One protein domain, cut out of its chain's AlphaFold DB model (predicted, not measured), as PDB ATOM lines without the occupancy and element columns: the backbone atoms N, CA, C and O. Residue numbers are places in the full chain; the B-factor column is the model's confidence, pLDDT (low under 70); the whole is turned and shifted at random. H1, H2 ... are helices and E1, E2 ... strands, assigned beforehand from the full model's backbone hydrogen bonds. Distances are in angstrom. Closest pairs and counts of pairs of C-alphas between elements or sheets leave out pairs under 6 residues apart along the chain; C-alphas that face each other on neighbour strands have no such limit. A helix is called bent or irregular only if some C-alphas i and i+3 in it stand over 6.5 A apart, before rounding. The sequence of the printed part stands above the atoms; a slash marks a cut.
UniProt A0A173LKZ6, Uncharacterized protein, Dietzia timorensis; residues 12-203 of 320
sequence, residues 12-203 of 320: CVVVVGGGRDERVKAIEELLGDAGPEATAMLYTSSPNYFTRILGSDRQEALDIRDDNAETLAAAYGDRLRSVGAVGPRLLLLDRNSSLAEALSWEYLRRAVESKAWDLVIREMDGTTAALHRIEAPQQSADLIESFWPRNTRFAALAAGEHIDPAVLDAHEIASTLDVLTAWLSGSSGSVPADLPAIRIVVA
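AT A GLANCE: This is residues 12 to 203 of the 320 residues of an uncharacterized protein of Dietzia timorensis (UniProt A0A173LKZ6). What shape does the model show? A strongly twisted parallel sheet of five short strands stands at one end of an elongated body, with H1 and H2 over one face and H6 over the other. Beyond H6, the long helices H7 and H9 pack side by side and run opposite ways, H7 leading out to H8 at the far end and H9 coming back from there, while H3, H4 and H5 follow one another along one side. What are its counts and size? The printed part has 192 residues with nine named helices and five named strands, in the order E1 H1 E2 H2 E3 H3 H4 H5 H6 E4 H7 H8 H9 E5, and its class is mixed, helices and strands. The sheet order is E3 E2 E4 E1 E5; the whole is compact, with a radius of gyration of the C-alphas of 18.0 A, and spans 57 by 34 by 30 A.

HOW THE PARTS SIT: How is the sheet joined? E1, residues 12 to 16, has two parallel neighbours: E5, residues 198 to 202, with N 14 and O 199 at 2.8 A, and E4, residues 119 to 123, with N 13 and O 120 at 2.8 A, within hydrogen-bond range. E4 is also parallel to E2, residues 40 to 44, with N 41 and O 119 at 2.9 A, and E2 to the edge strand E3, residues 62 to 66, with N 42 and O 63 at 2.8 A. Which helices are on it? H1, residues 20 to 33, lies over E4 and E1 at a height over the sheet of 8.6 A; H2, residues 47 to 54, is on the same face at 8.9 A. H6, residues 98 to 113, is over E4 at 9.8 A, and with H7, residues 128 to 147, on that opposite face the domain has three layers, helices on both faces of a sheet. E2, H2, E3 form a strand-helix-strand unit, two parallel neighbour strands with a helix between, and E1, H1, E2 a split one with E4 between its strands; both crossovers are right-handed. How do the other helices stand? H9, residues 165 to 184, touches H7 at a shallow tilt of 32 degrees, opposite ways, closest at the C-alphas of Pro 137 and Leu 177, 5.0 A. H6 touches H7 with residues 98 to 102 alone, about perpendicular at 74 degrees, closest at the C-alphas of Ala 102 and Pro 137, 4.7 A. H8, residues 150 to 158, touches residues 167 to 171 of H9, closest at the C-alphas of Arg 153 and Val 167, 5.9 A. What of H3 to H5 and the helix backbones? H3, residues 69 to 75, touches residues 100 to 104 of H6, closest at the C-alphas of Ala 69 and Ala 100, 5.5 A. H4, residues 77 to 82, is close but not clearly touching H5, residues 86 to 93, closest at the C-alphas of Leu 80 and Gly 87, 5.8 A. Every O i to N i+4 pair is within hydrogen-bond range in H1, H2, H3, H4, H5, H6, H8 and H9, and 10 of 16 in H7.

IN THESE COORDINATES: Where does the first element begin and the last end? E1 begins at C-alpha 12 (47.928, -0.352, -25.608), and E5 ends at C-alpha 202 (46.563, 8.364, -36.772). Which elements are long? From first to last C-alpha H7 measures 29.1 A, H9 28.4 A, H6 22.5 A and H1 20.1 A. H7 is irregular, with C-alphas 134 and 137 7.3 A apart and a kink of 50 degrees near residue 135.

THE WHOLE: How far does it reach? The two C-alphas farthest apart, those of Asp 57 and Ala 159, are 57.7 A apart, and the printed part has no cut. Which link is long? The link from H9 to E5, residues 185 to 197, is long. Where is confidence low? The mean pLDDT of the printed part is 80.6, and residue 56, residue 59, residues 68 to 96 and residues 187 to 190 are under 70.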
ATOM      1  N   CYS A  12      48.609   0.192 -24.432       92.44
ATOM      2  CA  CYS A  12      47.928  -0.352 -25.608       92.44
ATOM      3  C   CYS A  12      47.707   0.761 -26.635       92.44
ATOM      4  O   CYS A  12      47.001   1.735 -26.358       92.44
ATOM      5  N   VAL A  13      48.305   0.618 -27.816       92.88
ATOM      6  CA  VAL A  13      48.271   1.627 -28.876       92.88
ATOM      7  C   VAL A  13      47.741   1.022 -30.170       92.88
ATOM      8  O   VAL A  13      48.167  -0.046 -30.592       92.88
ATOM      9  N   VAL A  14      46.820   1.719 -30.822       92.56
ATOM     10  CA  VAL A  14      46.300   1.380 -32.148       92.56
ATOM     11  C   VAL A  14      46.841   2.396 -33.145       92.56
ATOM     12  O   VAL A  14      46.654   3.593 -32.953       92.56
ATOM     13  N   VAL A  15      47.509   1.935 -34.201       92.69
ATOM     14  CA  VAL A  15      48.047   2.780 -35.276       92.69
ATOM     15  C   VAL A  15      47.215   2.568 -36.537       92.69
ATOM     16  O   VAL A  15      47.153   1.455 -37.059       92.69
ATOM     17  N   VAL A  16      46.582   3.635 -37.020       91.69
ATOM     18  CA  VAL A  16      45.660   3.644 -38.173       91.69
ATOM     19  C   VAL A  16      46.012   4.776 -39.135       91.69
ATOM     20  O   VAL A  16      46.757   5.686 -38.785       91.69
ATOM     21  N   GLY A  17      45.429   4.776 -40.330       88.50
ATOM     22  CA  GLY A  17      45.568   5.862 -41.297       88.50
ATOM     23  C   GLY A  17      46.860   5.809 -42.110       88.50
ATOM     24  O   GLY A  17      47.684   4.902 -41.966       88.50
ATOM     25  N   GLY A  18      46.996   6.791 -43.000       87.25
ATOM     26  CA  GLY A  18      48.181   6.992 -43.827       87.25
ATOM     27  C   GLY A  18      48.553   5.816 -44.736       87.25
ATOM     28  O   GLY A  18      47.882   4.785 -44.819       87.25
ATOM     29  N   GLY A  19      49.664   5.987 -45.440       89.44
ATOM     30  CA  GLY A  19      50.366   4.910 -46.120       89.44
ATOM     31  C   GLY A  19      51.140   4.025 -45.140       89.44
ATOM     32  O   GLY A  19      51.412   4.390 -43.995       89.44
ATOM     33  N   ARG A  20      51.559   2.851 -45.616       89.69
ATOM     34  CA  ARG A  20      52.308   1.881 -44.806       89.69
ATOM     35  C   ARG A  20      53.601   2.464 -44.216       89.69
ATOM     36  O   ARG A  20      53.871   2.248 -43.041       89.69
ATOM     37  N   ASP A  21      54.347   3.247 -44.999       90.75
ATOM     38  CA  ASP A  21      55.588   3.898 -44.547       90.75
ATOM     39  C   ASP A  21      55.323   4.948 -43.444       90.75
ATOM     40  O   ASP A  21      56.120   5.112 -42.524       90.75
ATOM     41  N   GLU A  22      54.176   5.634 -43.492       92.06
ATOM     42  CA  GLU A  22      53.784   6.601 -42.459       92.06
ATOM     43  C   GLU A  22      53.431   5.889 -41.147       92.06
ATOM     44  O   GLU A  22      53.809   6.359 -40.073       92.06
ATOM     45  N   ARG A  23      52.770   4.724 -41.218       93.00
ATOM     46  CA  ARG A  23      52.506   3.886 -40.036       93.00
ATOM     47  C   ARG A  23      53.778   3.292 -39.444       93.00
ATOM     48  O   ARG A  23      53.899   3.257 -38.226       93.00
ATOM     49  N   VAL A  24      54.740   2.879 -40.275       93.38
ATOM     50  CA  VAL A  24      56.080   2.475 -39.804       93.38
ATOM     51  C   VAL A  24      56.712   3.594 -39.000       93.38
ATOM     52  O   VAL A  24      57.103   3.359 -37.864       93.38
ATOM     53  N   LYS A  25      56.753   4.808 -39.554       92.56
ATOM     54  CA  LYS A  25      57.346   5.957 -38.873       92.56
ATOM     55  C   LYS A  25      56.664   6.237 -37.528       92.56
ATOM     56  O   LYS A  25      57.346   6.429 -36.529       92.56
ATOM     57  N   ALA A  26      55.331   6.196 -37.481       92.94
ATOM     58  CA  ALA A  26      54.586   6.360 -36.232       92.94
ATOM     59  C   ALA A  26      54.923   5.263 -35.201       92.94
ATOM     60  O   ALA A  26      55.038   5.543 -34.009       92.94
ATOM     61  N   ILE A  27      55.109   4.017 -35.646       94.06
ATOM     62  CA  ILE A  27      55.519   2.900 -34.785       94.06
ATOM     63  C   ILE A  27      56.966   3.072 -34.302       94.06
ATOM     64  O   ILE A  27      57.238   2.823 -33.131       94.06
ATOM     65  N   GLU A  28      57.888   3.532 -35.148       92.81
ATOM     66  CA  GLU A  28      59.267   3.843 -34.750       92.81
ATOM     67  C   GLU A  28      59.322   4.944 -33.689       92.81
ATOM     68  O   GLU A  28      60.066   4.814 -32.719       92.81
ATOM     69  N   GLU A  29      58.516   5.995 -33.844       93.19
ATOM     70  CA  GLU A  29      58.389   7.075 -32.861       93.19
ATOM     71  C   GLU A  29      57.869   6.533 -31.518       93.19
ATOM     72  O   GLU A  29      58.505   6.753 -30.489       93.19
ATOM     73  N   LEU A  30      56.807   5.716 -31.526       93.19
ATOM     74  CA  LEU A  30      56.285   5.047 -30.322       93.19
ATOM     75  C   LEU A  30      57.339   4.173 -29.623       93.19
ATOM     76  O   LEU A  30      57.486   4.206 -28.402       93.19
ATOM     77  N   LEU A  31      58.078   3.388 -30.405       91.62
ATOM     78  CA  LEU A  31      59.156   2.527 -29.927       91.62
ATOM     79  C   LEU A  31      60.382   3.324 -29.448       91.62
ATOM     80  O   LEU A  31      61.179   2.811 -28.660       91.62
ATOM     81  N   GLY A  32      60.582   4.541 -29.953       90.19
ATOM     82  CA  GLY A  32      61.603   5.482 -29.497       90.19
ATOM     83  C   GLY A  32      61.230   6.114 -28.158       90.19
ATOM     84  O   GLY A  32      62.053   6.122 -27.243       90.19
ATOM     85  N   ASP A  33      59.980   6.559 -28.027       90.62
ATOM     86  CA  ASP A  33      59.428   7.171 -26.815       90.62
ATOM     87  C   ASP A  33      59.390   6.198 -25.629       90.62
ATOM     88  O   ASP A  33      59.646   6.596 -24.490       90.62
ATOM     89  N   ALA A  34      59.114   4.914 -25.886       89.00
ATOM     90  CA  ALA A  34      59.135   3.867 -24.862       89.00
ATOM     91  C   ALA A  34      60.553   3.596 -24.312       89.00
ATOM     92  O   ALA A  34      60.708   3.119 -23.190       89.00
ATOM     93  N   GLY A  35      61.593   3.950 -25.073       87.62
ATOM     94  CA  GLY A  35      62.993   3.757 -24.712       87.62
ATOM     95  C   GLY A  35      63.627   2.497 -25.319       87.62
ATOM     96  O   GLY A  35      62.943   1.622 -25.848       87.62
ATOM     97  N   PRO A  36      64.968   2.393 -25.270       83.75
ATOM     98  CA  PRO A  36      65.717   1.339 -25.961       83.75
ATOM     99  C   PRO A  36      65.582  -0.051 -25.324       83.75
ATOM    100  O   PRO A  36      65.825  -1.044 -25.999       83.75
ATOM    101  N   GLU A  37      65.218  -0.122 -24.043       87.56
ATOM    102  CA  GLU A  37      65.037  -1.379 -23.300       87.56
ATOM    103  C   GLU A  37      63.572  -1.842 -23.270       87.56
ATOM    104  O   GLU A  37      63.285  -2.909 -22.734       87.56
ATOM    105  N   ALA A  38      62.648  -1.051 -23.827       90.06
ATOM    106  CA  ALA A  38      61.231  -1.373 -23.802       90.06
ATOM    107  C   ALA A  38      60.912  -2.566 -24.705       90.06
ATOM    108  O   ALA A  38      61.302  -2.618 -25.875       90.06
ATOM    109  N   THR A  39      60.148  -3.496 -24.149       93.81
ATOM    110  CA  THR A  39      59.592  -4.650 -24.844       93.81
ATOM    111  C   THR A  39      58.279  -4.274 -25.522       93.81
ATOM    112  O   THR A  39      57.409  -3.628 -24.932       93.81
ATOM    113  N   ALA A  40      58.111  -4.688 -26.773       94.50
ATOM    114  CA  ALA A  40      56.922  -4.391 -27.548       94.50
ATOM    115  C   ALA A  40      56.399  -5.605 -28.314       94.50
ATOM    116  O   ALA A  40      57.161  -6.366 -28.908       94.50
ATOM    117  N   MET A  41      55.076  -5.733 -28.360       94.50
ATOM    118  CA  MET A  41      54.385  -6.634 -29.275       94.50
ATOM    119  C   MET A  41      53.706  -5.806 -30.362       94.50
ATOM    120  O   MET A  41      52.855  -4.975 -30.054       94.50
ATOM    121  N   LEU A  42      54.044  -6.049 -31.627       93.94
ATOM    122  CA  LEU A  42      53.379  -5.455 -32.784       93.94
ATOM    123  C   LEU A  42      52.482  -6.490 -33.455       93.94
ATOM    124  O   LEU A  42      52.947  -7.499 -33.977       93.94
ATOM    125  N   TYR A  43      51.191  -6.207 -33.483       91.12
ATOM    126  CA  TYR A  43      50.174  -7.011 -34.132       91.12
ATOM    127  C   TYR A  43      49.764  -6.336 -35.445       91.12
ATOM    128  O   TYR A  43      49.295  -5.199 -35.421       91.12
ATOM    129  N   THR A  44      50.009  -6.977 -36.592       89.88
ATOM    130  CA  THR A  44      49.895  -6.337 -37.918       89.88
ATOM    131  C   THR A  44      49.435  -7.309 -39.000       89.88
ATOM    132  O   THR A  44      49.779  -8.486 -38.994       89.88
ATOM    133  N   SER A  45      48.731  -6.778 -40.001       83.06
ATOM    134  CA  SER A  45      48.373  -7.503 -41.231       83.06
ATOM    135  C   SER A  45      49.561  -7.770 -42.172       83.06
ATOM    136  O   SER A  45      49.429  -8.483 -43.166       83.06
ATOM    137  N   SER A  46      50.725  -7.158 -41.918       84.50
ATOM    138  CA  SER A  46      51.901  -7.209 -42.798       84.50
ATOM    139  C   SER A  46      53.194  -7.573 -42.045       84.50
ATOM    140  O   SER A  46      54.197  -6.858 -42.165       84.50
ATOM    141  N   PRO A  47      53.240  -8.699 -41.305       84.62
ATOM    142  CA  PRO A  47      54.332  -9.008 -40.374       84.62
ATOM    143  C   PRO A  47      55.705  -9.078 -41.054       84.62
ATOM    144  O   PRO A  47      56.685  -8.552 -40.532       84.62
ATOM    145  N   ASN A  48      55.784  -9.634 -42.265       84.94
ATOM    146  CA  ASN A  48      57.039  -9.731 -43.022       84.94
ATOM    147  C   ASN A  48      57.623  -8.361 -43.391       84.94
ATOM    148  O   ASN A  48      58.841  -8.182 -43.407       84.94
ATOM    149  N   TYR A  49      56.759  -7.394 -43.705       85.00
ATOM    150  CA  TYR A  49      57.190  -6.046 -44.058       85.00
ATOM    151  C   TYR A  49      57.744  -5.325 -42.822       85.00
ATOM    152  O   TYR A  49      58.854  -4.800 -42.877       85.00
ATOM    153  N   PHE A  50      57.038  -5.388 -41.689       82.62
ATOM    154  CA  PHE A  50      57.500  -4.775 -40.441       82.62
ATOM    155  C   PHE A  50      58.741  -5.468 -39.870       82.62
ATOM    156  O   PHE A  50      59.658  -4.788 -39.424       82.62
ATOM    157  N   THR A  51      58.844  -6.795 -39.975       84.75
ATOM    158  CA  THR A  51      60.047  -7.546 -39.569       84.75
ATOM    159  C   THR A  51      61.277  -7.093 -40.340       84.75
ATOM    160  O   THR A  51      62.354  -6.948 -39.769       84.75
ATOM    161  N   ARG A  52      61.126  -6.821 -41.640       83.50
ATOM    162  CA  ARG A  52      62.231  -6.351 -42.475       83.50
ATOM    163  C   ARG A  52      62.721  -4.955 -42.083       83.50
ATOM    164  O   ARG A  52      63.904  -4.687 -42.259       83.50
ATOM    165  N   ILE A  53      61.824  -4.078 -41.641       84.62
ATOM    166  CA  ILE A  53      62.142  -2.664 -41.404       84.62
ATOM    167  C   ILE A  53      62.512  -2.412 -39.941       84.62
ATOM    168  O   ILE A  53      63.531  -1.791 -39.675       84.62
ATOM    169  N   LEU A  54      61.722  -2.935 -39.003       81.25
ATOM    170  CA  LEU A  54      61.885  -2.703 -37.566       81.25
ATOM    171  C   LEU A  54      62.715  -3.788 -36.870       81.25
ATOM    172  O   LEU A  54      63.264  -3.568 -35.792       81.25
ATOM    173  N   GLY A  55      62.762  -4.989 -37.452       72.06
ATOM    174  CA  GLY A  55      63.252  -6.179 -36.766       72.06
ATOM    175  C   GLY A  55      64.769  -6.310 -36.703       72.06
ATOM    176  O   GLY A  55      65.242  -7.042 -35.847       72.06
ATOM    177  N   SER A  56      65.557  -5.642 -37.556       69.44
ATOM    178  CA  SER A  56      67.010  -5.890 -37.619       69.44
ATOM    179  C   SER A  56      67.750  -5.510 -36.336       69.44
ATOM    180  O   SER A  56      68.678  -6.212 -35.942       69.44
ATOM    181  N   ASP A  57      67.303  -4.447 -35.667       72.75
ATOM    182  CA  ASP A  57      68.035  -3.832 -34.557       72.75
ATOM    183  C   ASP A  57      67.384  -4.127 -33.192       72.75
ATOM    184  O   ASP A  57      67.940  -3.782 -32.151       72.75
ATOM    185  N   ARG A  58      66.202  -4.771 -33.181       72.25
ATOM    186  CA  ARG A  58      65.360  -4.981 -31.986       72.25
ATOM    187  C   ARG A  58      64.831  -6.415 -31.822       72.25
ATOM    188  O   ARG A  58      63.821  -6.605 -31.152       72.25
ATOM    189  N   GLN A  59      65.488  -7.428 -32.400       68.50
ATOM    190  CA  GLN A  59      64.970  -8.815 -32.438       68.50
ATOM    191  C   GLN A  59      64.571  -9.407 -31.075       68.50
ATOM    192  O   GLN A  59      63.666 -10.231 -31.029       68.50
ATOM    193  N   GLU A  60      65.226  -9.013 -29.981       75.06
ATOM    194  CA  GLU A  60      64.909  -9.527 -28.638       75.06
ATOM    195  C   GLU A  60      63.827  -8.707 -27.912       75.06
ATOM    196  O   GLU A  60      63.203  -9.209 -26.982       75.06
ATOM    197  N   ALA A  61      63.589  -7.464 -28.343       84.69
ATOM    198  CA  ALA A  61      62.683  -6.519 -27.688       84.69
ATOM    199  C   ALA A  61      61.372  -6.290 -28.460       84.69
ATOM    200  O   ALA A  61      60.440  -5.720 -27.905       84.69
ATOM    201  N   LEU A  62      61.279  -6.717 -29.723       90.19
ATOM    202  CA  LEU A  62      60.104  -6.535 -30.575       90.19
ATOM    203  C   LEU A  62      59.606  -7.879 -31.118       90.19
ATOM    204  O   LEU A  62      60.256  -8.491 -31.965       90.19
ATOM    205  N   ASP A  63      58.420  -8.298 -30.681       90.56
ATOM    206  CA  ASP A  63      57.718  -9.468 -31.219       90.56
ATOM    207  C   ASP A  63      56.644  -9.026 -32.219       90.56
ATOM    208  O   ASP A  63      55.722  -8.286 -31.873       90.56
ATOM    209  N   ILE A  64      56.767  -9.466 -33.472       89.00
ATOM    210  CA  ILE A  64      55.854  -9.096 -34.557       89.00
ATOM    211  C   ILE A  64      54.970 -10.293 -34.878       89.00
ATOM    212  O   ILE A  64      55.437 -11.328 -35.355       89.00
ATOM    213  N   ARG A  65      53.669 -10.126 -34.654       87.12
ATOM    214  CA  ARG A  65      52.656 -11.164 -34.820       87.12
ATOM    215  C   ARG A  65      51.693 -10.817 -35.948       87.12
ATOM    216  O   ARG A  65      51.386  -9.652 -36.199       87.12
ATOM    217  N   ASP A  66      51.240 -11.865 -36.622       82.00
ATOM    218  CA  ASP A  66      50.303 -11.778 -37.737       82.00
ATOM    219  C   ASP A  66      48.868 -11.546 -37.242       82.00
ATOM    220  O   ASP A  66      48.402 -12.269 -36.360       82.00
ATOM    221  N   ASP A  67      48.170 -10.586 -37.854       72.88
ATOM    222  CA  ASP A  67      46.745 -10.286 -37.649       72.88
ATOM    223  C   ASP A  67      45.805 -11.207 -38.451       72.88
ATOM    224  O   ASP A  67      44.681 -10.860 -38.816       72.88
ATOM    225  N   ASN A  68      46.261 -12.414 -38.780       69.56
ATOM    226  CA  ASN A  68      45.450 -13.354 -39.533       69.56
ATOM    227  C   ASN A  68      44.420 -14.053 -38.626       69.56
ATOM    228  O   ASN A  68      44.757 -14.846 -37.739       69.56
ATOM    229  N   ALA A  69      43.145 -13.808 -38.930       58.72
ATOM    230  CA  ALA A  69      41.981 -14.456 -38.337       58.72
ATOM    231  C   ALA A  69      42.071 -15.993 -38.296       58.72
ATOM    232  O   ALA A  69      41.616 -16.596 -37.327       58.72
ATOM    233  N   GLU A  70      42.671 -16.646 -39.296       57.31
ATOM    234  CA  GLU A  70      42.839 -18.107 -39.323       57.31
ATOM    235  C   GLU A  70      43.843 -18.591 -38.269       57.31
ATOM    236  O   GLU A  70      43.594 -19.574 -37.567       57.31
ATOM    237  N   THR A  71      44.953 -17.868 -38.105       63.19
ATOM    238  CA  THR A  71      45.973 -18.146 -37.084       63.19
ATOM    239  C   THR A  71      45.393 -17.957 -35.684       63.19
ATOM    240  O   THR A  71      45.608 -18.788 -34.799       63.19
ATOM    241  N   LEU A  72      44.584 -16.911 -35.490       61.81
ATOM    242  CA  LEU A  72      43.845 -16.692 -34.248       61.81
ATOM    243  C   LEU A  72      42.793 -17.768 -33.995       61.81
ATOM    244  O   LEU A  72      42.706 -18.274 -32.883       61.81
ATOM    245  N   ALA A  73      42.006 -18.147 -35.002       54.91
ATOM    246  CA  ALA A  73      41.002 -19.198 -34.872       54.91
ATOM    247  C   ALA A  73      41.641 -20.557 -34.551       54.91
ATOM    248  O   ALA A  73      41.039 -21.352 -33.836       54.91
ATOM    249  N   ALA A  74      42.866 -20.815 -35.018       59.25
ATOM    250  CA  ALA A  74      43.648 -21.984 -34.630       59.25
ATOM    251  C   ALA A  74      44.160 -21.885 -33.180       59.25
ATOM    252  O   ALA A  74      44.023 -22.850 -32.430       59.25
ATOM    253  N   ALA A  75      44.674 -20.722 -32.757       56.56
ATOM    254  CA  ALA A  75      45.149 -20.479 -31.388       56.56
ATOM    255  C   ALA A  75      44.017 -20.513 -30.344       56.56
ATOM    256  O   ALA A  75      44.177 -21.056 -29.252       56.56
ATOM    257  N   TYR A  76      42.844 -19.989 -30.700       55.53
ATOM    258  CA  TYR A  76      41.607 -20.117 -29.932       55.53
ATOM    259  C   TYR A  76      40.856 -21.407 -30.242       55.53
ATOM    260  O   TYR A  76      39.821 -21.649 -29.632       55.53
ATOM    261  N   GLY A  77      41.360 -22.247 -31.147       52.12
ATOM    262  CA  GLY A  77      40.676 -23.431 -31.654       52.12
ATOM    263  C   GLY A  77      40.298 -24.407 -30.551       52.12
ATOM    264  O   GLY A  77      39.220 -24.983 -30.613       52.12
ATOM    265  N   ASP A  78      41.113 -24.542 -29.508       52.22
ATOM    266  CA  ASP A  78      40.792 -25.396 -28.359       52.22
ATOM    267  C   ASP A  78      39.657 -24.821 -27.501       52.22
ATOM    268  O   ASP A  78      38.811 -25.568 -27.011       52.22
ATOM    269  N   ARG A  79      39.560 -23.487 -27.402       50.44
ATOM    270  CA  ARG A  79      38.458 -22.813 -26.707       50.44
ATOM    271  C   ARG A  79      37.201 -22.747 -27.577       50.44
ATOM    272  O   ARG A  79      36.127 -23.066 -27.099       50.44
ATOM    273  N   LEU A  80      37.318 -22.454 -28.869       48.41
ATOM    274  CA  LEU A  80      36.219 -22.502 -29.841       48.41
ATOM    275  C   LEU A  80      35.645 -23.918 -29.999       48.41
ATOM    276  O   LEU A  80      34.446 -24.057 -30.207       48.41
ATOM    277  N   ARG A  81      36.471 -24.965 -29.850       49.16
ATOM    278  CA  ARG A  81      36.018 -26.365 -29.756       49.16
ATOM    279  C   ARG A  81      35.304 -26.666 -28.438       49.16
ATOM    280  O   ARG A  81      34.418 -27.516 -28.438       49.16
ATOM    281  N   SER A  82      35.678 -26.004 -27.339       46.97
ATOM    282  CA  SER A  82      34.945 -26.088 -26.067       46.97
ATOM    283  C   SER A  82      33.652 -25.263 -26.057       46.97
ATOM    284  O   SER A  82      32.717 -25.657 -25.377       46.97
ATOM    285  N   VAL A  83      33.574 -24.207 -26.878       48.31
ATOM    286  CA  VAL A  83      32.428 -23.287 -27.062       48.31
ATOM    287  C   VAL A  83      31.376 -23.877 -28.034       48.31
ATOM    288  O   VAL A  83      30.662 -23.172 -28.755       48.31
ATOM    289  N   GLY A  84      31.299 -25.211 -28.079       54.03
ATOM    290  CA  GLY A  84      30.264 -25.956 -28.791       54.03
ATOM    291  C   GLY A  84      30.042 -25.526 -30.248       54.03
ATOM    292  O   GLY A  84      30.950 -25.135 -30.979       54.03
ATOM    293  N   ALA A  85      28.799 -25.641 -30.716       55.75
ATOM    294  CA  ALA A  85      28.439 -25.383 -32.112       55.75
ATOM    295  C   ALA A  85      28.288 -23.887 -32.461       55.75
ATOM    296  O   ALA A  85      28.038 -23.568 -33.624       55.75
ATOM    297  N   VAL A  86      28.395 -22.964 -31.494       61.41
ATOM    298  CA  VAL A  86      28.052 -21.541 -31.692       61.41
ATOM    299  C   VAL A  86      29.192 -20.762 -32.335       61.41
ATOM    300  O   VAL A  86      28.950 -20.077 -33.325       61.41
ATOM    301  N   GLY A  87      30.428 -20.905 -31.850       60.50
ATOM    302  CA  GLY A  87      31.595 -20.217 -32.421       60.50
ATOM    303  C   GLY A  87      31.773 -20.491 -33.923       60.50
ATOM    304  O   GLY A  87      31.754 -19.552 -34.721       60.50
ATOM    305  N   PRO A  88      31.841 -21.766 -34.352       57.56
ATOM    306  CA  PRO A  88      31.889 -22.122 -35.769       57.56
ATOM    307  C   PRO A  88      30.664 -21.648 -36.561       57.56
ATOM    308  O   PRO A  88      30.803 -21.227 -37.704       57.56
ATOM    309  N   ARG A  89      29.461 -21.672 -35.973       59.38
ATOM    310  CA  ARG A  89      28.237 -21.203 -36.639       59.38
ATOM    311  C   ARG A  89      28.243 -19.689 -36.849       59.38
ATOM    312  O   ARG A  89      27.837 -19.251 -37.915       59.38
ATOM    313  N   LEU A  90      28.736 -18.903 -35.894       62.72
ATOM    314  CA  LEU A  90      28.898 -17.452 -36.042       62.72
ATOM    315  C   LEU A  90      29.957 -17.114 -37.101       62.72
ATOM    316  O   LEU A  90      29.696 -16.284 -37.966       62.72
ATOM    317  N   LEU A  91      31.097 -17.816 -37.101       62.81
ATOM    318  CA  LEU A  91      32.136 -17.655 -38.129       62.81
ATOM    319  C   LEU A  91      31.644 -18.030 -39.539       62.81
ATOM    320  O   LEU A  91      32.026 -17.389 -40.508       62.81
ATOM    321  N   LEU A  92      30.780 -19.045 -39.666       56.25
ATOM    322  CA  LEU A  92      30.196 -19.460 -40.950       56.25
ATOM    323  C   LEU A  92      29.065 -18.541 -41.440       56.25
ATOM    324  O   LEU A  92      28.778 -18.506 -42.638       56.25
ATOM    325  N   LEU A  93      28.387 -17.840 -40.529       56.53
ATOM    326  CA  LEU A  93      27.301 -16.913 -40.855       56.53
ATOM    327  C   LEU A  93      27.812 -15.523 -41.250       56.53
ATOM    328  O   LEU A  93      27.096 -14.792 -41.937       56.53
ATOM    329  N   ASP A  94      29.032 -15.166 -40.850       59.16
ATOM    330  CA  ASP A  94      29.593 -13.836 -41.045       59.16
ATOM    331  C   ASP A  94      30.613 -13.807 -42.196       59.16
ATOM    332  O   ASP A  94      31.715 -14.344 -42.107       59.16
ATOM    333  N   ARG A  95      30.241 -13.145 -43.299       46.56
ATOM    334  CA  ARG A  95      31.063 -13.053 -44.519       46.56
ATOM    335  C   ARG A  95      32.346 -12.235 -44.342       46.56
ATOM    336  O   ARG A  95      33.207 -12.335 -45.208       46.56
ATOM    337  N   ASN A  96      32.470 -11.471 -43.253       56.00
ATOM    338  CA  ASN A  96      33.640 -10.651 -42.914       56.00
ATOM    339  C   ASN A  96      34.072 -10.848 -41.440       56.00
ATOM    340  O   ASN A  96      34.675  -9.951 -40.857       56.00
ATOM    341  N   SER A  97      33.713 -11.996 -40.845       71.44
ATOM    342  CA  SER A  97      33.835 -12.400 -39.432       71.44
ATOM    343  C   SER A  97      34.277 -11.314 -38.436       71.44
ATOM    344  O   SER A  97      35.391 -11.357 -37.909       71.44
ATOM    345  N   SER A  98      33.360 -10.403 -38.103       79.44
ATOM    346  CA  SER A  98      33.414  -9.512 -36.936       79.44
ATOM    347  C   SER A  98      33.787 -10.264 -35.650       79.44
ATOM    348  O   SER A  98      34.503  -9.735 -34.806       79.44
ATOM    349  N   LEU A  99      33.408 -11.542 -35.533       78.62
ATOM    350  CA  LEU A  99      33.837 -12.395 -34.426       78.62
ATOM    351  C   LEU A  99      35.343 -12.694 -34.453       78.62
ATOM    352  O   LEU A  99      35.970 -12.699 -33.400       78.62
ATOM    353  N   ALA A 100      35.947 -12.933 -35.619       77.00
ATOM    354  CA  ALA A 100      37.397 -13.125 -35.691       77.00
ATOM    355  C   ALA A 100      38.142 -11.834 -35.341       77.00
ATOM    356  O   ALA A 100      39.132 -11.866 -34.611       77.00
ATOM    357  N   GLU A 101      37.610 -10.693 -35.777       84.38
ATOM    358  CA  GLU A 101      38.104  -9.390 -35.346       84.38
ATOM    359  C   GLU A 101      37.947  -9.211 -33.826       84.38
ATOM    360  O   GLU A 101      38.893  -8.820 -33.149       84.38
ATOM    361  N   ALA A 102      36.815  -9.582 -33.231       86.19
ATOM    362  CA  ALA A 102      36.632  -9.528 -31.783       86.19
ATOM    363  C   ALA A 102      37.598 -10.458 -31.023       86.19
ATOM    364  O   ALA A 102      38.152 -10.076 -29.993       86.19
ATOM    365  N   LEU A 103      37.869 -11.654 -31.551       80.62
ATOM    366  CA  LEU A 103      38.864 -12.578 -30.993       80.62
ATOM    367  C   LEU A 103      40.291 -12.023 -31.087       80.62
ATOM    368  O   LEU A 103      41.104 -12.263 -30.194       80.62
ATOM    369  N   SER A 104      40.592 -11.249 -32.131       83.00
ATOM    370  CA  SER A 104      41.862 -10.529 -32.220       83.00
ATOM    371  C   SER A 104      41.995  -9.490 -31.101       83.00
ATOM    372  O   SER A 104      43.040  -9.411 -30.457       83.00
ATOM    373  N   TRP A 105      40.918  -8.765 -30.779       88.56
ATOM    374  CA  TRP A 105      40.893  -7.834 -29.647       88.56
ATOM    375  C   TRP A 105      41.028  -8.548 -28.298       88.56
ATOM    376  O   TRP A 105      41.758  -8.068 -27.436       88.56
ATOM    377  N   GLU A 106      40.414  -9.722 -28.125       86.94
ATOM    378  CA  GLU A 106      40.609 -10.565 -26.933       86.94
ATOM    379  C   GLU A 106      42.069 -11.003 -26.769       86.94
ATOM    380  O   GLU A 106      42.607 -11.017 -25.660       86.94
ATOM    381  N   TYR A 107      42.740 -11.337 -27.871       84.75
ATOM    382  CA  TYR A 107      44.161 -11.668 -27.851       84.75
ATOM    383  C   TYR A 107      45.032 -10.486 -27.416       84.75
ATOM    384  O   TYR A 107      45.890 -10.641 -26.546       84.75
ATOM    385  N   LEU A 108      44.774  -9.302 -27.973       89.19
ATOM    386  CA  LEU A 108      45.442  -8.059 -27.583       89.19
ATOM    387  C   LEU A 108      45.202  -7.732 -26.104       89.19
ATOM    388  O   LEU A 108      46.162  -7.464 -25.386       89.19
ATOM    389  N   ARG A 109      43.954  -7.837 -25.624       90.25
ATOM    390  CA  ARG A 109      43.600  -7.631 -24.210       90.25
ATOM    391  C   ARG A 109      44.431  -8.524 -23.292       90.25
ATOM    392  O   ARG A 109      45.011  -8.041 -22.328       90.25
ATOM    393  N   ARG A 110      44.570  -9.811 -23.618       87.94
ATOM    394  CA  ARG A 110      45.394 -10.751 -22.836       87.94
ATOM    395  C   ARG A 110      46.876 -10.432 -22.870       87.94
ATOM    396  O   ARG A 110      47.555 -10.622 -21.867       87.94
ATOM    397  N   ALA A 111      47.390  -9.988 -24.014       89.56
ATOM    398  CA  ALA A 111      48.779  -9.563 -24.104       89.56
ATOM    399  C   ALA A 111      49.038  -8.369 -23.175       89.56
ATOM    400  O   ALA A 111      50.038  -8.366 -22.460       89.56
ATOM    401  N   VAL A 112      48.099  -7.424 -23.115       91.62
ATOM    402  CA  VAL A 112      48.134  -6.295 -22.179       91.62
ATOM    403  C   VAL A 112      48.043  -6.772 -20.721       91.62
ATOM    404  O   VAL A 112      48.883  -6.403 -19.906       91.62
ATOM    405  N   GLU A 113      47.097  -7.653 -20.391       89.88
ATOM    406  CA  GLU A 113      46.927  -8.196 -19.028       89.88
ATOM    407  C   GLU A 113      48.108  -9.034 -18.547       89.88
ATOM    408  O   GLU A 113      48.386  -9.089 -17.351       89.88
ATOM    409  N   SER A 114      48.824  -9.685 -19.466       89.94
ATOM    410  CA  SER A 114      49.996 -10.489 -19.121       89.94
ATOM    411  C   SER A 114      51.136  -9.659 -18.537       89.94
ATOM    412  O   SER A 114      52.011 -10.224 -17.881       89.94
ATOM    413  N   LYS A 115      51.146  -8.343 -18.803       89.62
ATOM    414  CA  LYS A 115      52.229  -7.415 -18.455       89.62
ATOM    415  C   LYS A 115      53.613  -7.869 -18.927       89.62
ATOM    416  O   LYS A 115      54.628  -7.443 -18.390       89.62
ATOM    417  N   ALA A 116      53.656  -8.745 -19.933       90.50
ATOM    418  CA  ALA A 116      54.895  -9.234 -20.529       90.50
ATOM    419  C   ALA A 116      55.535  -8.212 -21.482       90.50
ATOM    420  O   ALA A 116      56.660  -8.423 -21.921       90.50
ATOM    421  N   TRP A 117      54.802  -7.146 -21.815       93.12
ATOM    422  CA  TRP A 117      55.195  -6.114 -22.763       93.12
ATOM    423  C   TRP A 117      55.047  -4.742 -22.119       93.12
ATOM    424  O   TRP A 117      54.047  -4.486 -21.447       93.12
ATOM    425  N   ASP A 118      55.973  -3.832 -22.386       93.44
ATOM    426  CA  ASP A 118      55.806  -2.417 -22.042       93.44
ATOM    427  C   ASP A 118      54.806  -1.749 -22.996       93.44
ATOM    428  O   ASP A 118      54.027  -0.880 -22.600       93.44
ATOM    429  N   LEU A 119      54.786  -2.203 -24.254       94.81
ATOM    430  CA  LEU A 119      53.958  -1.649 -25.316       94.81
ATOM    431  C   LEU A 119      53.304  -2.746 -26.168       94.81
ATOM    432  O   LEU A 119      53.965  -3.591 -26.761       94.81
ATOM    433  N   VAL A 120      51.982  -2.706 -26.290       94.81
ATOM    434  CA  VAL A 120      51.210  -3.535 -27.217       94.81
ATOM    435  C   VAL A 120      50.662  -2.634 -28.313       94.81
ATOM    436  O   VAL A 120      49.860  -1.740 -28.050       94.81
ATOM    437  N   ILE A 121      51.102  -2.864 -29.546       95.06
ATOM    438  CA  ILE A 121      50.732  -2.081 -30.721       95.06
ATOM    439  C   ILE A 121      49.860  -2.936 -31.632       95.06
ATOM    440  O   ILE A 121      50.266  -4.024 -32.034       95.06
ATOM    441  N   ARG A 122      48.698  -2.420 -32.026       93.94
ATOM    442  CA  ARG A 122      47.926  -2.943 -33.152       93.94
ATOM    443  C   ARG A 122      48.054  -1.999 -34.337       93.94
ATOM    444  O   ARG A 122      47.559  -0.877 -34.287       93.94
ATOM    445  N   GLU A 123      48.684  -2.451 -35.409       93.56
ATOM    446  CA  GLU A 123      48.655  -1.764 -36.695       93.56
ATOM    447  C   GLU A 123      47.432  -2.212 -37.487       93.56
ATOM    448  O   GLU A 123      47.133  -3.401 -37.588       93.56
ATOM    449  N   MET A 124      46.712  -1.246 -38.047       89.88
ATOM    450  CA  MET A 124      45.531  -1.503 -38.852       89.88
ATOM    451  C   MET A 124      45.652  -0.754 -40.171       89.88
ATOM    452  O   MET A 124      45.930   0.447 -40.201       89.88
ATOM    453  N   ASP A 125      45.427  -1.471 -41.268       85.00
ATOM    454  CA  ASP A 125      45.444  -0.871 -42.593       85.00
ATOM    455  C   ASP A 125      44.152  -0.094 -42.870       85.00
ATOM    456  O   ASP A 125      43.052  -0.560 -42.565       85.00
ATOM    457  N   GLY A 126      44.301   1.077 -43.488       83.19
ATOM    458  CA  GLY A 126      43.203   1.970 -43.853       83.19
ATOM    459  C   GLY A 126      42.925   3.101 -42.859       83.19
ATOM    460  O   GLY A 126      43.611   3.285 -41.858       83.19
ATOM    461  N   THR A 127      41.912   3.899 -43.191       81.12
ATOM    462  CA  THR A 127      41.489   5.122 -42.487       81.12
ATOM    463  C   THR A 127      40.242   4.828 -41.643       81.12
ATOM    464  O   THR A 127      40.302   4.018 -40.718       81.12
ATOM    465  N   THR A 128      39.076   5.380 -41.976       76.25
ATOM    466  CA  THR A 128      37.818   5.131 -41.252       76.25
ATOM    467  C   THR A 128      37.417   3.651 -41.270       76.25
ATOM    468  O   THR A 128      36.947   3.127 -40.264       76.25
ATOM    469  N   ALA A 129      37.683   2.936 -42.372       80.56
ATOM    470  CA  ALA A 129      37.459   1.489 -42.486       80.56
ATOM    471  C   ALA A 129      38.214   0.675 -41.420       80.56
ATOM    472  O   ALA A 129      37.700  -0.335 -40.942       80.56
ATOM    473  N   ALA A 130      39.403   1.128 -41.015       83.00
ATOM    474  CA  ALA A 130      40.146   0.502 -39.930       83.00
ATOM    475  C   ALA A 130      39.433   0.725 -38.591       83.00
ATOM    476  O   ALA A 130      39.250  -0.216 -37.828       83.00
ATOM    477  N   LEU A 131      38.947   1.942 -38.334       83.06
ATOM    478  CA  LEU A 131      38.223   2.267 -37.102       83.06
ATOM    479  C   LEU A 131      36.913   1.480 -36.957       83.06
ATOM    480  O   LEU A 131      36.562   1.102 -35.844       83.06
ATOM    481  N   HIS A 132      36.241   1.120 -38.055       81.12
ATOM    482  CA  HIS A 132      35.076   0.223 -38.006       81.12
ATOM    483  C   HIS A 132      35.366  -1.138 -37.368       81.12
ATOM    484  O   HIS A 132      34.465  -1.753 -36.805       81.12
ATOM    485  N   ARG A 133      36.607  -1.626 -37.430       85.06
ATOM    486  CA  ARG A 133      36.979  -2.911 -36.826       85.06
ATOM    487  C   ARG A 133      37.029  -2.848 -35.290       85.06
ATOM    488  O   ARG A 133      36.981  -3.892 -34.643       85.06
ATOM    489  N   ILE A 134      37.060  -1.650 -34.696       85.88
ATOM    490  CA  ILE A 134      36.928  -1.445 -33.242       85.88
ATOM    491  C   ILE A 134      35.506  -1.809 -32.768       85.88
ATOM    492  O   ILE A 134      35.342  -2.313 -31.664       85.88
ATOM    493  N   GLU A 135      34.485  -1.658 -33.622       83.81
ATOM    494  CA  GLU A 135      33.087  -2.030 -33.325       83.81
ATOM    495  C   GLU A 135      32.827  -3.539 -33.353       83.81
ATOM    496  O   GLU A 135      31.749  -3.997 -32.971       83.81
ATOM    497  N   ALA A 136      33.774  -4.331 -33.854       86.44
ATOM    498  CA  ALA A 136      33.529  -5.737 -34.135       86.44
ATOM    499  C   ALA A 136      33.058  -6.553 -32.912       86.44
ATOM    500  O   ALA A 136      32.186  -7.415 -33.089       86.44
ATOM    501  N   PRO A 137      33.524  -6.277 -31.672       88.12
ATOM    502  CA  PRO A 137      32.961  -6.918 -30.491       88.12
ATOM    503  C   PRO A 137      31.480  -6.605 -30.265       88.12
ATOM    504  O   PRO A 137      30.709  -7.528 -30.007       88.12
ATOM    505  N   GLN A 138      31.052  -5.350 -30.441       86.19
ATOM    506  CA  GLN A 138      29.644  -4.964 -30.315       86.19
ATOM    507  C   GLN A 138      28.790  -5.603 -31.412       86.19
ATOM    508  O   GLN A 138      27.738  -6.158 -31.112       86.19
ATOM    509  N   GLN A 139      29.254  -5.594 -32.666       85.50
ATOM    510  CA  GLN A 139      28.542  -6.237 -33.779       85.50
ATOM    511  C   GLN A 139      28.337  -7.736 -33.523       85.50
ATOM    512  O   GLN A 139      27.253  -8.279 -33.748       85.50
ATOM    513  N   SER A 140      29.365  -8.399 -32.988       86.06
ATOM    514  CA  SER A 140      29.293  -9.807 -32.594       86.06
ATOM    515  C   SER A 140      28.332 -10.025 -31.420       86.06
ATOM    516  O   SER A 140      27.596 -11.013 -31.402       86.06
ATOM    517  N   ALA A 141      28.306  -9.106 -30.450       86.50
ATOM    518  CA  ALA A 141      27.416  -9.181 -29.296       86.50
ATOM    519  C   ALA A 141      25.949  -9.015 -29.717       86.50
ATOM    520  O   ALA A 141      25.105  -9.806 -29.298       86.50
ATOM    521  N   ASP A 142      25.661  -8.064 -30.609       86.44
ATOM    522  CA  ASP A 142      24.329  -7.835 -31.177       86.44
ATOM    523  C   ASP A 142      23.837  -9.063 -31.955       86.44
ATOM    524  O   ASP A 142      22.675  -9.467 -31.841       86.44
ATOM    525  N   LEU A 143      24.733  -9.708 -32.710       85.12
ATOM    526  CA  LEU A 143      24.419 -10.944 -33.419       85.12
ATOM    527  C   LEU A 143      24.049 -12.064 -32.441       85.12
ATOM    528  O   LEU A 143      23.031 -12.730 -32.638       85.12
ATOM    529  N   ILE A 144      24.825 -12.252 -31.369       85.44
ATOM    530  CA  ILE A 144      24.503 -13.237 -30.328       85.44
ATOM    531  C   ILE A 144      23.163 -12.912 -29.673       85.44
ATOM    532  O   ILE A 144      22.343 -13.814 -29.515       85.44
ATOM    533  N   GLU A 145      22.912 -11.648 -29.339       88.06
ATOM    534  CA  GLU A 145      21.672 -11.210 -28.700       88.06
ATOM    535  C   GLU A 145      20.440 -11.467 -29.587       88.06
ATOM    536  O   GLU A 145      19.378 -11.813 -29.075       88.06
ATOM    537  N   SER A 146      20.586 -11.397 -30.915       86.38
ATOM    538  CA  SER A 146      19.499 -11.699 -31.861       86.38
ATOM    539  C   SER A 146      19.067 -13.173 -31.867       86.38
ATOM    540  O   SER A 146      17.893 -13.475 -32.089       86.38
ATOM    541  N   PHE A 147      19.998 -14.097 -31.607       83.94
ATOM    542  CA  PHE A 147      19.736 -15.539 -31.594       83.94
ATOM    543  C   PHE A 147      19.483 -16.078 -30.184       83.94
ATOM    544  O   PHE A 147      18.646 -16.963 -29.998       83.94
ATOM    545  N   TRP A 148      20.186 -15.534 -29.193       87.25
ATOM    546  CA  TRP A 148      20.113 -15.918 -27.788       87.25
ATOM    547  C   TRP A 148      19.990 -14.673 -26.904       87.25
ATOM    548  O   TRP A 148      20.970 -14.263 -26.276       87.25
ATOM    549  N   PRO A 149      18.783 -14.091 -26.798       88.75
ATOM    550  CA  PRO A 149      18.551 -12.926 -25.957       88.75
ATOM    551  C   PRO A 149      19.012 -13.125 -24.508       88.75
ATOM    552  O   PRO A 149      18.924 -14.225 -23.948       88.75
ATOM    553  N   ARG A 150      19.485 -12.056 -23.869       87.81
ATOM    554  CA  ARG A 150      20.084 -12.063 -22.529       87.81
ATOM    555  C   ARG A 150      19.157 -12.661 -21.474       87.81
ATOM    556  O   ARG A 150      19.604 -13.433 -20.628       87.81
ATOM    557  N   ASN A 151      17.862 -12.353 -21.535       87.06
ATOM    558  CA  ASN A 151      16.850 -12.927 -20.643       87.06
ATOM    559  C   ASN A 151      16.711 -14.448 -20.822       87.06
ATOM    560  O   ASN A 151      16.610 -15.166 -19.831       87.06
ATOM    561  N   THR A 152      16.764 -14.943 -22.060       84.62
ATOM    562  CA  THR A 152      16.750 -16.380 -22.370       84.62
ATOM    563  C   THR A 152      18.002 -17.067 -21.833       84.62
ATOM    564  O   THR A 152      17.898 -18.114 -21.198       84.62
ATOM    565  N   ARG A 153      19.178 -16.453 -22.017       87.56
ATOM    566  CA  ARG A 153      20.449 -16.974 -21.490       87.56
ATOM    567  C   ARG A 153      20.435 -17.055 -19.961       87.56
ATOM    568  O   ARG A 153      20.746 -18.105 -19.410       87.56
ATOM    569  N   PHE A 154      19.993 -16.003 -19.270       86.81
ATOM    570  CA  PHE A 154      19.881 -16.019 -17.807       86.81
ATOM    571  C   PHE A 154      18.855 -17.030 -17.289       86.81
ATOM    572  O   PHE A 154      19.129 -17.723 -16.310       86.81
ATOM    573  N   ALA A 155      17.696 -17.147 -17.938       85.12
ATOM    574  CA  ALA A 155      16.692 -18.139 -17.565       85.12
ATOM    575  C   ALA A 155      17.223 -19.574 -17.724       85.12
ATOM    576  O   ALA A 155      16.988 -20.413 -16.857       85.12
ATOM    577  N   ALA A 156      17.979 -19.843 -18.793       83.88
ATOM    578  CA  ALA A 156      18.613 -21.138 -19.016       83.88
ATOM    579  C   ALA A 156      19.697 -21.447 -17.969       83.88
ATOM    580  O   ALA A 156      19.740 -22.559 -17.453       83.88
ATOM    581  N   LEU A 157      20.521 -20.461 -17.595       84.94
ATOM    582  CA  LEU A 157      21.525 -20.608 -16.529       84.94
ATOM    583  C   LEU A 157      20.885 -20.904 -15.170       84.94
ATOM    584  O   LEU A 157      21.385 -21.733 -14.413       84.94
ATOM    585  N   ALA A 158      19.745 -20.277 -14.875       86.19
ATOM    586  CA  ALA A 158      18.989 -20.538 -13.653       86.19
ATOM    587  C   ALA A 158      18.367 -21.950 -13.609       86.19
ATOM    588  O   ALA A 158      18.068 -22.446 -12.524       86.19
ATOM    589  N   ALA A 159      18.185 -22.607 -14.760       81.50
ATOM    590  CA  ALA A 159      17.629 -23.957 -14.853       81.50
ATOM    591  C   ALA A 159      18.634 -25.075 -14.485       81.50
ATOM    592  O   ALA A 159      18.235 -26.235 -14.361       81.50
ATOM    593  N   GLY A 160      19.914 -24.748 -14.266       78.75
ATOM    594  CA  GLY A 160      20.922 -25.679 -13.749       78.75
ATOM    595  C   GLY A 160      21.327 -26.776 -14.742       78.75
ATOM    596  O   GLY A 160      21.669 -26.494 -15.886       78.75
ATOM    597  N   GLU A 161      21.312 -28.038 -14.299       72.69
ATOM    598  CA  GLU A 161      21.952 -29.194 -14.968       72.69
ATOM    599  C   GLU A 161      21.422 -29.551 -16.377       72.69
ATOM    600  O   GLU A 161      21.967 -30.441 -17.022       72.69
ATOM    601  N   HIS A 162      20.385 -28.871 -16.874       76.12
ATOM    602  CA  HIS A 162      19.767 -29.136 -18.184       76.12
ATOM    603  C   HIS A 162      20.013 -28.018 -19.209       76.12
ATOM    604  O   HIS A 162      19.297 -27.934 -20.209       76.12
ATOM    605  N   ILE A 163      20.978 -27.129 -18.960       79.75
ATOM    606  CA  ILE A 163      21.296 -26.050 -19.894       79.75
ATOM    607  C   ILE A 163      21.819 -26.602 -21.225       79.75
ATOM    608  O   ILE A 163      22.699 -27.462 -21.264       79.75
ATOM    609  N   ASP A 164      21.278 -26.083 -22.327       79.81
ATOM    610  CA  ASP A 164      21.831 -26.307 -23.661       79.81
ATOM    611  C   ASP A 164      23.254 -25.713 -23.710       79.81
ATOM    612  O   ASP A 164      23.398 -24.502 -23.495       79.81
ATOM    613  N   PRO A 165      24.301 -26.512 -23.994       77.69
ATOM    614  CA  PRO A 165      25.676 -26.023 -24.082       77.69
ATOM    615  C   PRO A 165      25.822 -24.804 -24.998       77.69
ATOM    616  O   PRO A 165      26.525 -23.865 -24.647       77.69
ATOM    617  N   ALA A 166      25.060 -24.736 -26.096       76.88
ATOM    618  CA  ALA A 166      25.092 -23.590 -27.000       76.88
ATOM    619  C   ALA A 166      24.672 -22.273 -26.318       76.88
ATOM    620  O   ALA A 166      25.154 -21.198 -26.669       76.88
ATOM    621  N   VAL A 167      23.772 -22.339 -25.336       80.75
ATOM    622  CA  VAL A 167      23.312 -21.167 -24.579       80.75
ATOM    623  C   VAL A 167      24.368 -20.720 -23.569       80.75
ATOM    624  O   VAL A 167      24.557 -19.516 -23.386       80.75
ATOM    625  N   LEU A 168      25.076 -21.670 -22.949       80.25
ATOM    626  CA  LEU A 168      26.215 -21.389 -22.072       80.25
ATOM    627  C   LEU A 168      27.358 -20.734 -22.862       80.25
ATOM    628  O   LEU A 168      27.842 -19.670 -22.487       80.25
ATOM    629  N   ASP A 169      27.690 -21.301 -24.017       78.12
ATOM    630  CA  ASP A 169      28.708 -20.801 -24.942       78.12
ATOM    631  C   ASP A 169      28.397 -19.379 -25.428       78.12
ATOM    632  O   ASP A 169      29.240 -18.480 -25.381       78.12
ATOM    633  N   ALA A 170      27.148 -19.135 -25.840       82.44
ATOM    634  CA  ALA A 170      26.674 -17.806 -26.213       82.44
ATOM    635  C   ALA A 170      26.722 -16.814 -25.036       82.44
ATOM    636  O   ALA A 170      26.913 -15.611 -25.235       82.44
ATOM    637  N   HIS A 171      26.532 -17.282 -23.800       86.44
ATOM    638  CA  HIS A 171      26.685 -16.445 -22.615       86.44
ATOM    639  C   HIS A 171      28.147 -16.048 -22.370       86.44
ATOM    640  O   HIS A 171      28.426 -14.859 -22.187       86.44
ATOM    641  N   GLU A 172      29.076 -17.003 -22.417       83.25
ATOM    642  CA  GLU A 172      30.510 -16.754 -22.222       83.25
ATOM    643  C   GLU A 172      31.102 -15.840 -23.300       83.25
ATOM    644  O   GLU A 172      31.816 -14.883 -22.973       83.25
ATOM    645  N   ILE A 173      30.773 -16.086 -24.577       83.50
ATOM    646  CA  ILE A 173      31.235 -15.229 -25.673       83.50
ATOM    647  C   ILE A 173      30.718 -13.808 -25.461       83.50
ATOM    648  O   ILE A 173      31.519 -12.883 -25.396       83.50
ATOM    649  N   ALA A 174      29.409 -13.609 -25.299       86.25
ATOM    650  CA  ALA A 174      28.874 -12.255 -25.168       86.25
ATOM    651  C   ALA A 174      29.404 -11.514 -23.934       86.25
ATOM    652  O   ALA A 174      29.640 -10.320 -24.019       86.25
ATOM    653  N   SER A 175      29.639 -12.206 -22.812       86.81
ATOM    654  CA  SER A 175      30.246 -11.580 -21.627       86.81
ATOM    655  C   SER A 175      31.662 -11.081 -21.928       86.81
ATOM    656  O   SER A 175      32.055 -10.007 -21.483       86.81
ATOM    657  N   THR A 176      32.417 -11.839 -22.728       87.12
ATOM    658  CA  THR A 176      33.740 -11.418 -23.213       87.12
ATOM    659  C   THR A 176      33.621 -10.212 -24.147       87.12
ATOM    660  O   THR A 176      34.376  -9.252 -24.013       87.12
ATOM    661  N   LEU A 177      32.651 -10.227 -25.063       88.50
ATOM    662  CA  LEU A 177      32.409  -9.125 -25.995       88.50
ATOM    663  C   LEU A 177      31.957  -7.845 -25.279       88.50
ATOM    664  O   LEU A 177      32.422  -6.775 -25.647       88.50
ATOM    665  N   ASP A 178      31.138  -7.944 -24.231       87.44
ATOM    666  CA  ASP A 178      30.725  -6.803 -23.404       87.44
ATOM    667  C   ASP A 178      31.940  -6.120 -22.750       87.44
ATOM    668  O   ASP A 178      32.037  -4.891 -22.746       87.44
ATOM    669  N   VAL A 179      32.894  -6.908 -22.233       87.88
ATOM    670  CA  VAL A 179      34.149  -6.391 -21.659       87.88
ATOM    671  C   VAL A 179      35.006  -5.724 -22.733       87.88
ATOM    672  O   VAL A 179      35.519  -4.628 -22.508       87.88
ATOM    673  N   LEU A 180      35.148  -6.349 -23.906       88.75
ATOM    674  CA  LEU A 180      35.916  -5.781 -25.017       88.75
ATOM    675  C   LEU A 180      35.303  -4.487 -25.531       88.75
ATOM    676  O   LEU A 180      36.030  -3.516 -25.704       88.75
ATOM    677  N   THR A 181      33.985  -4.454 -25.737       86.56
ATOM    678  CA  THR A 181      33.268  -3.248 -26.146       86.56
ATOM    679  C   THR A 181      33.508  -2.134 -25.138       86.56
ATOM    680  O   THR A 181      33.909  -1.052 -25.544       86.56
ATOM    681  N   ALA A 182      33.337  -2.398 -23.836       81.69
ATOM    682  CA  ALA A 182      33.560  -1.387 -22.805       81.69
ATOM    683  C   ALA A 182      35.016  -0.892 -22.777       81.69
ATOM    684  O   ALA A 182      35.261   0.299 -22.591       81.69
ATOM    685  N   TRP A 183      35.987  -1.788 -22.981       85.94
ATOM    686  CA  TRP A 183      37.406  -1.437 -23.008       85.94
ATOM    687  C   TRP A 183      37.757  -0.578 -24.227       85.94
ATOM    688  O   TRP A 183      38.421   0.449 -24.086       85.94
ATOM    689  N   LEU A 184      37.254  -0.962 -25.402       84.44
ATOM    690  CA  LEU A 184      37.475  -0.272 -26.672       84.44
ATOM    691  C   LEU A 184      36.763   1.080 -26.747       84.44
ATOM    692  O   LEU A 184      37.316   2.011 -27.325       84.44
ATOM    693  N   SER A 185      35.583   1.211 -26.134       75.38
ATOM    694  CA  SER A 185      34.852   2.480 -26.028       75.38
ATOM    695  C   SER A 185      35.321   3.358 -24.863       75.38
ATOM    696  O   SER A 185      34.812   4.463 -24.681       75.38
ATOM    697  N   GLY A 186      36.236   2.866 -24.019       70.75
ATOM    698  CA  GLY A 186      36.690   3.563 -22.814       70.75
ATOM    699  C   GLY A 186      35.612   3.736 -21.738       70.75
ATOM    700  O   GLY A 186      35.766   4.580 -20.856       70.75
ATOM    701  N   SER A 187      34.522   2.965 -21.792       67.31
ATOM    702  CA  SER A 187      33.409   3.061 -20.847       67.31
ATOM    703  C   SER A 187      33.759   2.432 -19.496       67.31
ATOM    704  O   SER A 187      34.066   1.247 -19.400       67.31
ATOM    705  N   SER A 188      33.629   3.204 -18.417       59.19
ATOM    706  CA  SER A 188      34.105   2.831 -17.073       59.19
ATOM    707  C   SER A 188      33.358   1.658 -16.400       59.19
ATOM    708  O   SER A 188      33.814   1.138 -15.386       59.19
ATOM    709  N   GLY A 189      32.190   1.254 -16.915       58.31
ATOM    710  CA  GLY A 189      31.238   0.397 -16.190       58.31
ATOM    711  C   GLY A 189      31.572  -1.097 -16.117       58.31
ATOM    712  O   GLY A 189      31.128  -1.758 -15.178       58.31
ATOM    713  N   SER A 190      32.348  -1.626 -17.068       63.12
ATOM    714  CA  SER A 190      32.591  -3.079 -17.199       63.12
ATOM    715  C   SER A 190      34.055  -3.447 -17.457       63.12
ATOM    716  O   SER A 190      34.360  -4.617 -17.683       63.12
ATOM    717  N   VAL A 191      34.961  -2.467 -17.454       71.44
ATOM    718  CA  VAL A 191      36.379  -2.680 -17.764       71.44
ATOM    719  C   VAL A 191      37.133  -3.029 -16.478       71.44
ATOM    720  O   VAL A 191      37.040  -2.271 -15.509       71.44
ATOM    721  N   PRO A 192      37.874  -4.153 -16.440       74.31
ATOM    722  CA  PRO A 192      38.826  -4.440 -15.372       74.31
ATOM    723  C   PRO A 192      39.709  -3.223 -15.054       74.31
ATOM    724  O   PRO A 192      40.246  -2.582 -15.955       74.31
ATOM    725  N   ALA A 193      39.843  -2.877 -13.770       70.81
ATOM    726  CA  ALA A 193      40.522  -1.650 -13.332       70.81
ATOM    727  C   ALA A 193      42.018  -1.590 -13.709       70.81
ATOM    728  O   ALA A 193      42.633  -0.528 -13.647       70.81
ATOM    729  N   ASP A 194      42.600  -2.731 -14.062       79.38
ATOM    730  CA  ASP A 194      43.986  -2.931 -14.465       79.38
ATOM    731  C   ASP A 194      44.216  -2.824 -15.978       79.38
ATOM    732  O   ASP A 194      45.371  -2.761 -16.403       79.38
ATOM    733  N   LEU A 195      43.155  -2.747 -16.790       83.06
ATOM    734  CA  LEU A 195      43.296  -2.524 -18.223       83.06
ATOM    735  C   LEU A 195      43.569  -1.039 -18.527       83.06
ATOM    736  O   LEU A 195      42.774  -0.164 -18.167       83.06
ATOM    737  N   PRO A 196      44.672  -0.724 -19.232       85.88
ATOM    738  CA  PRO A 196      44.963   0.627 -19.682       85.88
ATOM    739  C   PRO A 196      43.936   1.050 -20.731       85.88
ATOM    740  O   PRO A 196      43.389   0.227 -21.463       85.88
ATOM    741  N   ALA A 197      43.718   2.351 -20.875       82.69
ATOM    742  CA  ALA A 197      42.955   2.828 -22.017       82.69
ATOM    743  C   ALA A 197      43.735   2.673 -23.318       82.69
ATOM    744  O   ALA A 197      44.961   2.789 -23.342       82.69
ATOM    745  N   ILE A 198      42.991   2.472 -24.400       85.62
ATOM    746  CA  ILE A 198      43.557   2.384 -25.737       85.62
ATOM    747  C   ILE A 198      43.855   3.791 -26.245       85.62
ATOM    748  O   ILE A 198      42.995   4.673 -26.253       85.62
ATOM    749  N   ARG A 199      45.092   3.991 -26.693       87.25
ATOM    750  CA  ARG A 199      45.521   5.200 -27.393       87.25
ATOM    751  C   ARG A 199      45.455   4.945 -28.894       87.25
ATOM    752  O   ARG A 199      46.080   4.008 -29.377       87.25
ATOM    753  N   ILE A 200      44.751   5.791 -29.639       88.00
ATOM    754  CA  ILE A 200      44.713   5.718 -31.104       88.00
ATOM    755  C   ILE A 200      45.673   6.767 -31.673       88.00
ATOM    756  O   ILE A 200      45.596   7.944 -31.325       88.00
ATOM    757  N   VAL A 201      46.590   6.335 -32.534       90.06
ATOM    758  CA  VAL A 201      47.533   7.173 -33.280       90.06
ATOM    759  C   VAL A 201      47.154   7.105 -34.752       90.06
ATOM    760  O   VAL A 201      47.128   6.027 -35.344       90.06
ATOM    761  N   VAL A 202      46.862   8.261 -35.344       90.00
ATOM    762  CA  VAL A 202      46.563   8.364 -36.772       90.00
ATOM    763  C   VAL A 202      47.821   8.806 -37.511       90.00
ATOM    764  O   VAL A 202      48.355   9.880 -37.249       90.00
ATOM    765  N   ALA A 203      48.310   7.965 -38.416       90.12
ATOM    766  CA  ALA A 203      49.479   8.233 -39.234       90.12
ATOM    767  C   ALA A 203      49.117   9.007 -40.511       90.12
ATOM    768  O   ALA A 203      48.027   8.864 -41.070       90.12
TER     769      ALA A 203